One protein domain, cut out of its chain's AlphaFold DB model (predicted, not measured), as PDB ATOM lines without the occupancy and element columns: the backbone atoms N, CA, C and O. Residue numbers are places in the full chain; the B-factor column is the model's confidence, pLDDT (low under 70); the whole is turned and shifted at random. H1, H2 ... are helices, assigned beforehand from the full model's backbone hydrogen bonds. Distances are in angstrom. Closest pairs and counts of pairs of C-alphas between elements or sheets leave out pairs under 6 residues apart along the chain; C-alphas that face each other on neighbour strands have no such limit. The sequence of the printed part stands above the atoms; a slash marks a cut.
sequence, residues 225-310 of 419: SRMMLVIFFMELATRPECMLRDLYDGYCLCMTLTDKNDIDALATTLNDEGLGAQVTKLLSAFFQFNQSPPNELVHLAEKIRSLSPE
ATOM      1  N   SER A 225      -6.225 -37.704  29.253       90.75
ATOM      2  CA  SER A 225      -6.081 -39.118  29.585       90.75
ATOM      3  C   SER A 225      -5.784 -39.374  31.064       90.75
ATOM      4  O   SER A 225      -6.190 -40.402  31.605       90.75
ATOM      5  N   ARG A 226      -5.100 -38.444  31.745       91.38
ATOM      6  CA  ARG A 226      -4.778 -38.576  33.168       91.38
ATOM      7  C   ARG A 226      -6.045 -38.477  34.009       91.38
ATOM      8  O   ARG A 226      -6.268 -39.320  34.875       91.38
ATOM      9  N   MET A 227      -6.881 -37.477  33.752       94.00
ATOM     10  CA  MET A 227      -8.155 -37.325  34.445       94.00
ATOM     11  C   MET A 227      -9.126 -38.458  34.080       94.00
ATOM     12  O   MET A 227      -9.806 -38.976  34.965       94.00
ATOM     13  N   MET A 228      -9.138 -38.920  32.824       94.75
ATOM     14  CA  MET A 228      -9.900 -40.112  32.431       94.75
ATOM     15  C   MET A 228      -9.466 -41.364  33.207       94.75
ATOM     16  O   MET A 228     -10.323 -42.117  33.660       94.75
ATOM     17  N   LEU A 229      -8.163 -41.571  33.442       94.69
ATOM     18  CA  LEU A 229      -7.666 -42.674  34.275       94.69
ATOM     19  C   LEU A 229      -8.124 -42.568  35.733       94.69
ATOM     20  O   LEU A 229      -8.519 -43.576  36.318       94.69
ATOM     21  N   VAL A 230      -8.111 -41.367  36.319       94.62
ATOM     22  CA  VAL A 230      -8.647 -41.144  37.674       94.62
ATOM     23  C   VAL A 230     -10.128 -41.521  37.725       94.62
ATOM     24  O   VAL A 230     -10.521 -42.331  38.564       94.62
ATOM     25  N   ILE A 231     -10.929 -41.011  36.785       94.69
ATOM     26  CA  ILE A 231     -12.359 -41.329  36.655       94.69
ATOM     27  C   ILE A 231     -12.584 -42.837  36.500       94.69
ATOM     28  O   ILE A 231     -13.455 -43.409  37.155       94.69
ATOM     29  N   PHE A 232     -11.790 -43.491  35.655       95.50
ATOM     30  CA  PHE A 232     -11.868 -44.925  35.419       95.50
ATOM     31  C   PHE A 232     -11.577 -45.734  36.693       95.50
ATOM     32  O   PHE A 232     -12.308 -46.675  37.005       95.50
ATOM     33  N   PHE A 233     -10.561 -45.362  37.480       95.00
ATOM     34  CA  PHE A 233     -10.280 -46.045  38.747       95.00
ATOM     35  C   PHE A 233     -11.345 -45.775  39.816       95.00
ATOM     36  O   PHE A 233     -11.683 -46.696  40.560       95.00
ATOM     37  N   MET A 234     -11.929 -44.572  39.852       92.69
ATOM     38  CA  MET A 234     -13.115 -44.290  40.673       92.69
ATOM     39  C   MET A 234     -14.280 -45.208  40.279       92.69
ATOM     40  O   MET A 234     -14.930 -45.799  41.136       92.69
ATOM     41  N   GLU A 235     -14.508 -45.416  38.982       91.25
ATOM     42  CA  GLU A 235     -15.567 -46.301  38.495       91.25
ATOM     43  C   GLU A 235     -15.279 -47.777  38.809       91.25
ATOM     44  O   GLU A 235     -16.178 -48.533  39.169       91.25
ATOM     45  N   LEU A 236     -14.019 -48.208  38.743       91.56
ATOM     46  CA  LEU A 236     -13.628 -49.553  39.166       91.56
ATOM     47  C   LEU A 236     -13.864 -49.806  40.659       91.56
ATOM     48  O   LEU A 236     -14.029 -50.973  41.040       91.56
ATOM     49  N   ALA A 237     -13.879 -48.756  41.488       86.38
ATOM     50  CA  ALA A 237     -14.161 -48.853  42.917       86.38
ATOM     51  C   ALA A 237     -15.618 -49.236  43.207       86.38
ATOM     52  O   ALA A 237     -15.875 -49.913  44.201       86.38
ATOM     53  N   THR A 238     -16.556 -48.879  42.323       83.12
ATOM     54  CA  THR A 238     -17.989 -49.187  42.484       83.12
ATOM     55  C   THR A 238     -18.348 -50.609  42.057       83.12
ATOM     56  O   THR A 238     -19.474 -51.066  42.252       83.12
ATOM     57  N   ARG A 239     -17.393 -51.338  41.473       81.94
ATOM     58  CA  ARG A 239     -17.635 -52.645  40.860       81.94
ATOM     59  C   ARG A 239     -17.061 -53.768  41.711       81.94
ATOM     60  O   ARG A 239     -15.921 -53.651  42.165       81.94
ATOM     61  N   PRO A 240     -17.765 -54.900  41.863       81.31
ATOM     62  CA  PRO A 240     -17.214 -56.051  42.572       81.31
ATOM     63  C   PRO A 240     -16.054 -56.686  41.790       81.31
ATOM     64  O   PRO A 240     -15.005 -56.974  42.355       81.31
ATOM     65  N   GLU A 241     -16.193 -56.805  40.469       83.44
ATOM     66  CA  GLU A 241     -15.239 -57.489  39.589       83.44
ATOM     67  C   GLU A 241     -14.858 -56.600  38.395       83.44
ATOM     68  O   GLU A 241     -15.498 -55.574  38.150       83.44
ATOM     69  N   CYS A 242     -13.770 -56.946  37.700       90.81
ATOM     70  CA  CYS A 242     -13.395 -56.322  36.428       90.81
ATOM     71  C   CYS A 242     -13.964 -57.150  35.274       90.81
ATOM     72  O   CYS A 242     -13.744 -58.360  35.221       90.81
ATOM     73  N   MET A 243     -14.648 -56.496  34.339       92.75
ATOM     74  CA  MET A 243     -15.097 -57.117  33.088       92.75
ATOM     75  C   MET A 243     -14.025 -56.970  31.996       92.75
ATOM     76  O   MET A 243     -13.143 -56.118  32.106       92.75
ATOM     77  N   LEU A 244     -14.117 -57.741  30.907       94.25
ATOM     78  CA  LEU A 244     -13.182 -57.627  29.777       94.25
ATOM     79  C   LEU A 244     -13.187 -56.232  29.140       94.25
ATOM     80  O   LEU A 244     -12.127 -55.733  28.774       94.25
ATOM     81  N   ARG A 245     -14.344 -55.560  29.076       94.06
ATOM     82  CA  ARG A 245     -14.402 -54.153  28.651       94.06
ATOM     83  C   ARG A 245     -13.539 -53.254  29.534       94.06
ATOM     84  O   ARG A 245     -12.850 -52.388  29.019       94.06
ATOM     85  N   ASP A 246     -13.557 -53.459  30.850       94.25
ATOM     86  CA  ASP A 246     -12.771 -52.633  31.779       94.25
ATOM     87  C   ASP A 246     -11.279 -52.898  31.615       94.25
ATOM     88  O   ASP A 246     -10.462 -51.988  31.731       94.25
ATOM     89  N   LEU A 247     -10.931 -54.150  31.311       94.69
ATOM     90  CA  LEU A 247      -9.570 -54.533  30.977       94.69
ATOM     91  C   LEU A 247      -9.078 -53.799  29.725       94.69
ATOM     92  O   LEU A 247      -7.970 -53.266  29.722       94.69
ATOM     93  N   TYR A 248      -9.911 -53.744  28.684       94.44
ATOM     94  CA  TYR A 248      -9.589 -53.067  27.430       94.44
ATOM     95  C   TYR A 248      -9.579 -51.536  27.559       94.44
ATOM     96  O   TYR A 248      -8.654 -50.893  27.066       94.44
ATOM     97  N   ASP A 249     -10.537 -50.952  28.290       94.12
ATOM     98  CA  ASP A 249     -10.539 -49.528  28.661       94.12
ATOM     99  C   ASP A 249      -9.231 -49.165  29.376       94.12
ATOM    100  O   ASP A 249      -8.536 -48.232  28.976       94.12
ATOM    101  N   GLY A 250      -8.869 -49.938  30.406       94.50
ATOM    102  CA  GLY A 250      -7.639 -49.746  31.167       94.50
ATOM    103  C   GLY A 250      -6.385 -49.892  30.306       94.50
ATOM    104  O   GLY A 250      -5.467 -49.086  30.437       94.50
ATOM    105  N   TYR A 251      -6.356 -50.867  29.390       94.69
ATOM    106  CA  TYR A 251      -5.274 -51.018  28.417       94.69
ATOM    107  C   TYR A 251      -5.110 -49.754  27.566       94.69
ATOM    108  O   TYR A 251      -4.041 -49.146  27.588       94.69
ATOM    109  N   CYS A 252      -6.168 -49.316  26.875       93.38
ATOM    110  CA  CYS A 252      -6.109 -48.162  25.976       93.38
ATOM    111  C   CYS A 252      -5.726 -46.880  26.722       93.38
ATOM    112  O   CYS A 252      -4.869 -46.130  26.262       93.38
ATOM    113  N   LEU A 253      -6.311 -46.652  27.902       93.31
ATOM    114  CA  LEU A 253      -6.002 -45.500  28.745       93.31
ATOM    115  C   LEU A 253      -4.538 -45.501  29.203       93.31
ATOM    116  O   LEU A 253      -3.857 -44.484  29.071       93.31
ATOM    117  N   CYS A 254      -4.021 -46.630  29.697       93.31
ATOM    118  CA  CYS A 254      -2.628 -46.733  30.138       93.31
ATOM    119  C   CYS A 254      -1.632 -46.538  28.991       93.31
ATOM    120  O   CYS A 254      -0.604 -45.905  29.205       93.31
ATOM    121  N   MET A 255      -1.951 -46.993  27.775       90.81
ATOM    122  CA  MET A 255      -1.095 -46.800  26.596       90.81
ATOM    123  C   MET A 255      -0.917 -45.323  26.201       90.81
ATOM    124  O   MET A 255      -0.015 -44.996  25.433       90.81
ATOM    125  N   THR A 256      -1.743 -44.414  26.729       89.62
ATOM    126  CA  THR A 256      -1.564 -42.967  26.527       89.62
ATOM    127  C   THR A 256      -0.560 -42.326  27.494       89.62
ATOM    128  O   THR A 256      -0.184 -41.172  27.295       89.62
ATOM    129  N   LEU A 257      -0.109 -43.050  28.526       86.94
ATOM    130  CA  LEU A 257       0.867 -42.566  29.504       86.94
ATOM    131  C   LEU A 257       2.291 -42.719  28.958       86.94
ATOM    132  O   LEU A 257       2.961 -43.717  29.203       86.94
ATOM    133  N   THR A 258       2.774 -41.725  28.217       81.25
ATOM    134  CA  THR A 258       4.107 -41.797  27.595       81.25
ATOM    135  C   THR A 258       5.225 -41.157  28.426       81.25
ATOM    136  O   THR A 258       6.392 -41.477  28.209       81.25
ATOM    137  N   ASP A 259       4.905 -40.254  29.363       84.38
ATOM    138  CA  ASP A 259       5.889 -39.585  30.229       84.38
ATOM    139  C   ASP A 259       5.916 -40.216  31.632       84.38
ATOM    140  O   ASP A 259       4.894 -40.409  32.294       84.38
ATOM    141  N   LYS A 260       7.122 -40.490  32.131       83.62
ATOM    142  CA  LYS A 260       7.345 -40.963  33.497       83.62
ATOM    143  C   LYS A 260       6.842 -39.965  34.548       83.62
ATOM    144  O   LYS A 260       6.341 -40.393  35.587       83.62
ATOM    145  N   ASN A 261       6.959 -38.661  34.291       86.50
ATOM    146  CA  ASN A 261       6.455 -37.634  35.204       86.50
ATOM    147  C   ASN A 261       4.928 -37.704  35.342       86.50
ATOM    148  O   ASN A 261       4.404 -37.496  36.439       86.50
ATOM    149  N   ASP A 262       4.224 -38.056  34.263       87.19
ATOM    150  CA  ASP A 262       2.769 -38.225  34.280       87.19
ATOM    151  C   ASP A 262       2.362 -39.427  35.135       87.19
ATOM    152  O   ASP A 262       1.424 -39.326  35.929       87.19
ATOM    153  N   ILE A 263       3.101 -40.538  35.037       90.38
ATOM    154  CA  ILE A 263       2.880 -41.733  35.867       90.38
ATOM    155  C   ILE A 263       3.093 -41.409  37.348       90.38
ATOM    156  O   ILE A 263       2.269 -41.789  38.179       90.38
ATOM    157  N   ASP A 264       4.162 -40.685  37.689       89.31
ATOM    158  CA  ASP A 264       4.447 -40.292  39.072       89.31
ATOM    159  C   ASP A 264       3.347 -39.378  39.636       89.31
ATOM    160  O   ASP A 264       2.853 -39.613  40.741       89.31
ATOM    161  N   ALA A 265       2.917 -38.375  38.866       90.00
ATOM    162  CA  ALA A 265       1.853 -37.466  39.278       90.00
ATOM    163  C   ALA A 265       0.499 -38.181  39.422       90.00
ATOM    164  O   ALA A 265      -0.245 -37.914  40.367       90.00
ATOM    165  N   LEU A 266       0.181 -39.108  38.513       93.38
ATOM    166  CA  LEU A 266      -1.013 -39.947  38.598       93.38
ATOM    167  C   LEU A 266      -0.962 -40.872  39.819       93.38
ATOM    168  O   LEU A 266      -1.962 -40.984  40.522       93.38
ATOM    169  N   ALA A 267       0.181 -41.500  40.106       92.12
ATOM    170  CA  ALA A 267       0.347 -42.373  41.266       92.12
ATOM    171  C   ALA A 267       0.062 -41.635  42.579       92.12
ATOM    172  O   ALA A 267      -0.647 -42.165  43.433       92.12
ATOM    173  N   THR A 268       0.568 -40.405  42.720       89.44
ATOM    174  CA  THR A 268       0.261 -39.546  43.870       89.44
ATOM    175  C   THR A 268      -1.232 -39.244  43.945       89.44
ATOM    176  O   THR A 268      -1.836 -39.503  44.980       89.44
ATOM    177  N   THR A 269      -1.857 -38.801  42.846       90.38
ATOM    178  CA  THR A 269      -3.304 -38.526  42.820       90.38
ATOM    179  C   THR A 269      -4.131 -39.753  43.216       90.38
ATOM    180  O   THR A 269      -4.988 -39.659  44.084       90.38
ATOM    181  N   LEU A 270      -3.861 -40.927  42.638       91.19
ATOM    182  CA  LEU A 270      -4.604 -42.150  42.956       91.19
ATOM    183  C   LEU A 270      -4.382 -42.612  44.400       91.19
ATOM    184  O   LEU A 270      -5.290 -43.176  45.006       91.19
ATOM    185  N   ASN A 271      -3.195 -42.393  44.959       87.38
ATOM    186  CA  ASN A 271      -2.925 -42.697  46.358       87.38
ATOM    187  C   ASN A 271      -3.690 -41.756  47.301       87.38
ATOM    188  O   ASN A 271      -4.321 -42.232  48.244       87.38
ATOM    189  N   ASP A 272      -3.677 -40.453  47.018       85.00
ATOM    190  CA  ASP A 272      -4.357 -39.432  47.822       85.00
ATOM    191  C   ASP A 272      -5.882 -39.631  47.828       85.00
ATOM    192  O   ASP A 272      -6.526 -39.481  48.868       85.00
ATOM    193  N   GLU A 273      -6.442 -40.067  46.696       83.56
ATOM    194  CA  GLU A 273      -7.858 -40.430  46.550       83.56
ATOM    195  C   GLU A 273      -8.188 -41.840  47.090       83.56
ATOM    196  O   GLU A 273      -9.341 -42.261  47.090       83.56
ATOM    197  N   GLY A 274      -7.200 -42.607  47.568       85.44
ATOM    198  CA  GLY A 274      -7.417 -43.953  48.114       85.44
ATOM    199  C   GLY A 274      -7.750 -45.029  47.069       85.44
ATOM    200  O   GLY A 274      -8.263 -46.090  47.423       85.44
ATOM    201  N   LEU A 275      -7.419 -44.790  45.799       89.19
ATOM    202  CA  LEU A 275      -7.719 -45.643  44.641       89.19
ATOM    203  C   LEU A 275      -6.623 -46.680  44.327       89.19
ATOM    204  O   LEU A 275      -6.689 -47.399  43.327       89.19
ATOM    205  N   GLY A 276      -5.595 -46.802  45.173       89.19
ATOM    206  CA  GLY A 276      -4.486 -47.737  44.945       89.19
ATOM    207  C   GLY A 276      -4.905 -49.215  44.866       89.19
ATOM    208  O   GLY A 276      -4.306 -50.007  44.128       89.19
ATOM    209  N   ALA A 277      -5.974 -49.596  45.571       88.75
ATOM    210  CA  ALA A 277      -6.528 -50.948  45.495       88.75
ATOM    211  C   ALA A 277      -7.110 -51.251  44.104       88.75
ATOM    212  O   ALA A 277      -6.992 -52.375  43.618       88.75
ATOM    213  N   GLN A 278      -7.677 -50.251  43.430       93.94
ATOM    214  CA  GLN A 278      -8.300 -50.372  42.114       93.94
ATOM    215  C   GLN A 278      -7.245 -50.546  41.017       93.94
ATOM    216  O   GLN A 278      -7.459 -51.324  40.088       93.94
ATOM    217  N   VAL A 279      -6.064 -49.943  41.177       94.31
ATOM    218  CA  VAL A 279      -4.903 -50.224  40.313       94.31
ATOM    219  C   VAL A 279      -4.471 -51.687  40.441       94.31
ATOM    220  O   VAL A 279      -4.279 -52.380  39.442       94.31
ATOM    221  N   THR A 280      -4.399 -52.205  41.673       91.69
ATOM    222  CA  THR A 280      -4.063 -53.620  41.923       91.69
ATOM    223  C   THR A 280      -5.149 -54.572  41.412       91.69
ATOM    224  O   THR A 280      -4.836 -55.660  40.920       91.69
ATOM    225  N   LYS A 281      -6.419 -54.160  41.489       93.44
ATOM    226  CA  LYS A 281      -7.567 -54.892  40.950       93.44
ATOM    227  C   LYS A 281      -7.468 -55.028  39.428       93.44
ATOM    228  O   LYS A 281      -7.576 -56.143  38.924       93.44
ATOM    229  N   LEU A 282      -7.201 -53.934  38.708       96.44
ATOM    230  CA  LEU A 282      -7.000 -53.975  37.256       96.44
ATOM    231  C   LEU A 282      -5.799 -54.854  36.884       96.44
ATOM    232  O   LEU A 282      -5.921 -55.717  36.020       96.44
ATOM    233  N   LEU A 283      -4.662 -54.684  37.565       94.75
ATOM    234  CA  LEU A 283      -3.463 -55.487  37.315       94.75
ATOM    235  C   LEU A 283      -3.728 -56.992  37.508       94.75
ATOM    236  O   LEU A 283      -3.331 -57.806  36.678       94.75
ATOM    237  N   SER A 284      -4.442 -57.365  38.572       93.00
ATOM    238  CA  SER A 284      -4.854 -58.756  38.810       93.00
ATOM    239  C   SER A 284      -5.772 -59.288  37.707       93.00
ATOM    240  O   SER A 284      -5.651 -60.451  37.323       93.00
ATOM    241  N   ALA A 285      -6.653 -58.441  37.163       94.25
ATOM    242  CA  ALA A 285      -7.551 -58.819  36.076       94.25
ATOM    243  C   ALA A 285      -6.789 -59.173  34.786       94.25
ATOM    244  O   ALA A 285      -7.138 -60.159  34.143       94.25
ATOM    245  N   PHE A 286      -5.705 -58.460  34.441       95.44
ATOM    246  CA  PHE A 286      -4.846 -58.836  33.303       95.44
ATOM    247  C   PHE A 286      -4.340 -60.274  33.437       95.44
ATOM    248  O   PHE A 286      -4.512 -61.083  32.524       95.44
ATOM    249  N   PHE A 287      -3.821 -60.637  34.612       92.50
ATOM    250  CA  PHE A 287      -3.354 -62.000  34.865       92.50
ATOM    251  C   PHE A 287      -4.489 -63.031  34.849       92.50
ATOM    252  O   PHE A 287      -4.329 -64.099  34.260       92.50
ATOM    253  N   GLN A 288      -5.648 -62.710  35.434       91.25
ATOM    254  CA  GLN A 288      -6.834 -63.573  35.404       91.25
ATOM    255  C   GLN A 288      -7.254 -63.911  33.964       91.25
ATOM    256  O   GLN A 288      -7.555 -65.065  33.657       91.25
ATOM    257  N   PHE A 289      -7.225 -62.923  33.070       91.69
ATOM    258  CA  PHE A 289      -7.611 -63.068  31.666       91.69
ATOM    259  C   PHE A 289      -6.458 -63.509  30.741       91.69
ATOM    260  O   PHE A 289      -6.612 -63.528  29.518       91.69
ATOM    261  N   ASN A 290      -5.328 -63.953  31.307       89.44
ATOM    262  CA  ASN A 290      -4.119 -64.378  30.586       89.44
ATOM    263  C   ASN A 290      -3.602 -63.317  29.593       89.44
ATOM    264  O   ASN A 290      -3.155 -63.658  28.501       89.44
ATOM    265  N   GLN A 291      -3.697 -62.041  29.962       93.00
ATOM    266  CA  GLN A 291      -3.174 -60.916  29.195       93.00
ATOM    267  C   GLN A 291      -1.950 -60.322  29.887       93.00
ATOM    268  O   GLN A 291      -1.874 -60.268  31.117       93.00
ATOM    269  N   SER A 292      -0.994 -59.848  29.091       92.75
ATOM    270  CA  SER A 292       0.138 -59.080  29.609       92.75
ATOM    271  C   SER A 292      -0.329 -57.659  29.934       92.75
ATOM    272  O   SER A 292      -0.861 -56.993  29.043       92.75
ATOM    273  N   PRO A 293      -0.160 -57.169  31.174       94.06
ATOM    274  CA  PRO A 293      -0.489 -55.786  31.496       94.06
ATOM    275  C   PRO A 293       0.460 -54.814  30.769       94.06
ATOM    276  O   PRO A 293       1.629 -55.157  30.568       94.06
ATOM    277  N   PRO A 294       0.008 -53.592  30.424       93.69
ATOM    278  CA  PRO A 294       0.897 -52.524  29.967       93.69
ATOM    279  C   PRO A 294       2.000 -52.237  30.992       93.69
ATOM    280  O   PRO A 294       1.751 -52.266  32.203       93.69
ATOM    281  N   ASN A 295       3.206 -51.909  30.525       93.56
ATOM    282  CA  ASN A 295       4.337 -51.589  31.406       93.56
ATOM    283  C   ASN A 295       4.022 -50.382  32.300       93.56
ATOM    284  O   ASN A 295       4.403 -50.339  33.467       93.56
ATOM    285  N   GLU A 296       3.269 -49.428  31.766       94.50
ATOM    286  CA  GLU A 296       2.802 -48.219  32.433       94.50
ATOM    287  C   GLU A 296       1.932 -48.564  33.648       94.50
ATOM    288  O   GLU A 296       2.100 -47.979  34.717       94.50
ATOM    289  N   LEU A 297       1.054 -49.568  33.522       94.00
ATOM    290  CA  LEU A 297       0.222 -50.052  34.625       94.00
ATOM    291  C   LEU A 297       1.061 -50.754  35.701       94.00
ATOM    292  O   LEU A 297       0.804 -50.581  36.893       94.00
ATOM    293  N   VAL A 298       2.068 -51.533  35.293       93.56
ATOM    294  CA  VAL A 298       2.996 -52.189  36.226       93.56
ATOM    295  C   VAL A 298       3.771 -51.140  37.024       93.56
ATOM    296  O   VAL A 298       3.755 -51.182  38.255       93.56
ATOM    297  N   HIS A 299       4.356 -50.147  36.351       92.75
ATOM    298  CA  HIS A 299       5.067 -49.046  37.003       92.75
ATOM    299  C   HIS A 299       4.156 -48.230  37.927       92.75
ATOM    300  O   HIS A 299       4.553 -47.893  39.043       92.75
ATOM    301  N   LEU A 300       2.921 -47.942  37.500       91.88
ATOM    302  CA  LEU A 300       1.933 -47.252  38.328       91.88
ATOM    303  C   LEU A 300       1.638 -48.040  39.614       91.88
ATOM    304  O   LEU A 300       1.636 -47.473  40.708       91.88
ATOM    305  N   ALA A 301       1.441 -49.357  39.504       91.50
ATOM    306  CA  ALA A 301       1.196 -50.227  40.649       91.50
ATOM    307  C   ALA A 301       2.405 -50.298  41.599       91.50
ATOM    308  O   ALA A 301       2.234 -50.240  42.817       91.50
ATOM    309  N   GLU A 302       3.624 -50.401  41.068       91.38
ATOM    310  CA  GLU A 302       4.860 -50.370  41.859       91.38
ATOM    311  C   GLU A 302       5.019 -49.045  42.602       91.38
ATOM    312  O   GLU A 302       5.311 -49.035  43.803       91.38
ATOM    313  N   LYS A 303       4.754 -47.926  41.918       90.31
ATOM    314  CA  LYS A 303       4.831 -46.599  42.518       90.31
ATOM    315  C   LYS A 303       3.837 -46.454  43.660       90.31
ATOM    316  O   LYS A 303       4.239 -46.071  44.754       90.31
ATOM    317  N   ILE A 304       2.580 -46.837  43.460       87.31
ATOM    318  CA  ILE A 304       1.556 -46.793  44.512       87.31
ATOM    319  C   ILE A 304       1.945 -47.669  45.709       87.31
ATOM    320  O   ILE A 304       1.827 -47.229  46.849       87.31
ATOM    321  N   ARG A 305       2.483 -48.878  45.485       86.31
ATOM    322  CA  ARG A 305       2.991 -49.728  46.582       86.31
ATOM    323  C   ARG A 305       4.119 -49.053  47.361       86.31
ATOM    324  O   ARG A 305       4.179 -49.199  48.579       86.31
ATOM    325  N   SER A 306       4.994 -48.318  46.674       85.12
ATOM    326  CA  SER A 306       6.106 -47.597  47.304       85.12
ATOM    327  C   SER A 306       5.664 -46.403  48.156       85.12
ATOM    328  O   SER A 306       6.405 -45.998  49.048       85.12
ATOM    329  N   LEU A 307       4.459 -45.868  47.927       81.38
ATOM    330  CA  LEU A 307       3.943 -44.722  48.676       81.38
ATOM    331  C   LEU A 307       3.510 -45.080  50.114       81.38
ATOM    332  O   LEU A 307       3.434 -44.164  50.920       81.38
ATOM    333  N   SER A 308       3.367 -46.377  50.453       61.62
ATOM    334  CA  SER A 308       3.050 -46.966  51.779       61.62
ATOM    335  C   SER A 308       1.799 -46.396  52.496       61.62
ATOM    336  O   SER A 308       1.528 -45.200  52.471       61.62
ATOM    337  N   PRO A 309       0.978 -47.225  53.170       56.47
ATOM    338  CA  PRO A 309      -0.382 -46.835  53.518       56.47
ATOM    339  C   PRO A 309      -0.446 -46.110  54.870       56.47
ATOM    340  O   PRO A 309      -0.772 -46.714  55.893       56.47
ATOM    341  N   GLU A 310      -0.215 -44.799  54.898       42.22
ATOM    342  CA  GLU A 310      -0.745 -43.974  55.990       42.22
ATOM    343  C   GLU A 310      -2.222 -43.669  55.712       42.22
ATOM    344  O   GLU A 310      -2.601 -42.825  54.905       42.22
TER     345      GLU A 310
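What this domain is: This is residues 225 to 310 of the 419 residues of the protein "Nucleotidyltransferase family protein" of Dickeya poaceiphila (UniProt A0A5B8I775). Two helical hairpins, H1 with H2 and H4 with H5, pack one over the other in a small globule, and H3 closes one side by packing on both H1 and H5. The helices mostly cross at steep angles rather than running side by side, and H1 meets H4 nearly at a right angle. The printed part has 86 residues with five named helices in the order H1, H2, H3, H4, H5 and no named strand, and its class is all helix. It is compact, with a radius of gyration of the C-alphas of 11.6 A, and its rounded outline spans 29 by 26 by 20 A.

Where its parts are: Three helices share the greatest length, 13 residues: H1, residues 225 to 237, 18.4 A from first to last C-alpha; H3, residues 260 to 272, 18.6 A; and H4, residues 276 to 288, 18.6 A. H5, residues 295 to 306, measures 16.5 A, and H2, residues 244 to 254, measures 15.2 A. H1 begins at C-alpha 225 (-6.081, -39.118, 29.585), H4 begins at C-alpha 276 (-4.486, -47.737, 44.945), and H5 ends at C-alpha 306 (6.106, -47.597, 47.304).

How they stand to each other: H1 and H4 are the hubs, touching three other helices each. They touch each other about perpendicular at 82 degrees, through residues 233 to 237 of H1 and 278 to 279 of H4; their closest C-alphas, of Phe 233 and Gln 278, are 5.8 A apart. H1 and H2 form a helical hairpin with a shallow tilt of 31 degrees, opposite ways, and the C-alphas of Leu 229 and Leu 253 come closest at 6.4 A. With residues 226 to 230 alone, H1 touches H3, the same way at a shallow tilt of 34 degrees, only just short of steep; the closest C-alphas are those of Val 230 and Leu 270, 6.7 A apart. H4 and H5 form the other helical hairpin, with a steep tilt of 43 degrees and the C-alphas of Val 279 and Ala 301 closest at 6.1 A. H4 touches H2 with residues 282 to 286 alone, at a steep tilt of 62 degrees, and the closest C-alphas, of Leu 247 and Phe 286, are 6.8 A apart. H3 and H5 touch at a steep tilt of 47 degrees, the same way, with the C-alphas of Ala 267 and Ile 304 closest at 5.6 A. H1 and H5 are apart, and so are H2 and H3. Each O i to N i+4 pair is within hydrogen-bond range in H1, H2, H3 and H5, and 8 of 9 are in H4.

The domain as a whole: The two C-alphas farthest apart, of Asn 290 and Glu 310, are 32.8 A apart. The printed part has no cut. The links from H2 to H3 and H3 to H4 are tight, those from H1 to H2 and H4 to H5 are short, and no link is long. The mean pLDDT of the printed part is 89.5, and residues 308 to 310 are under 70.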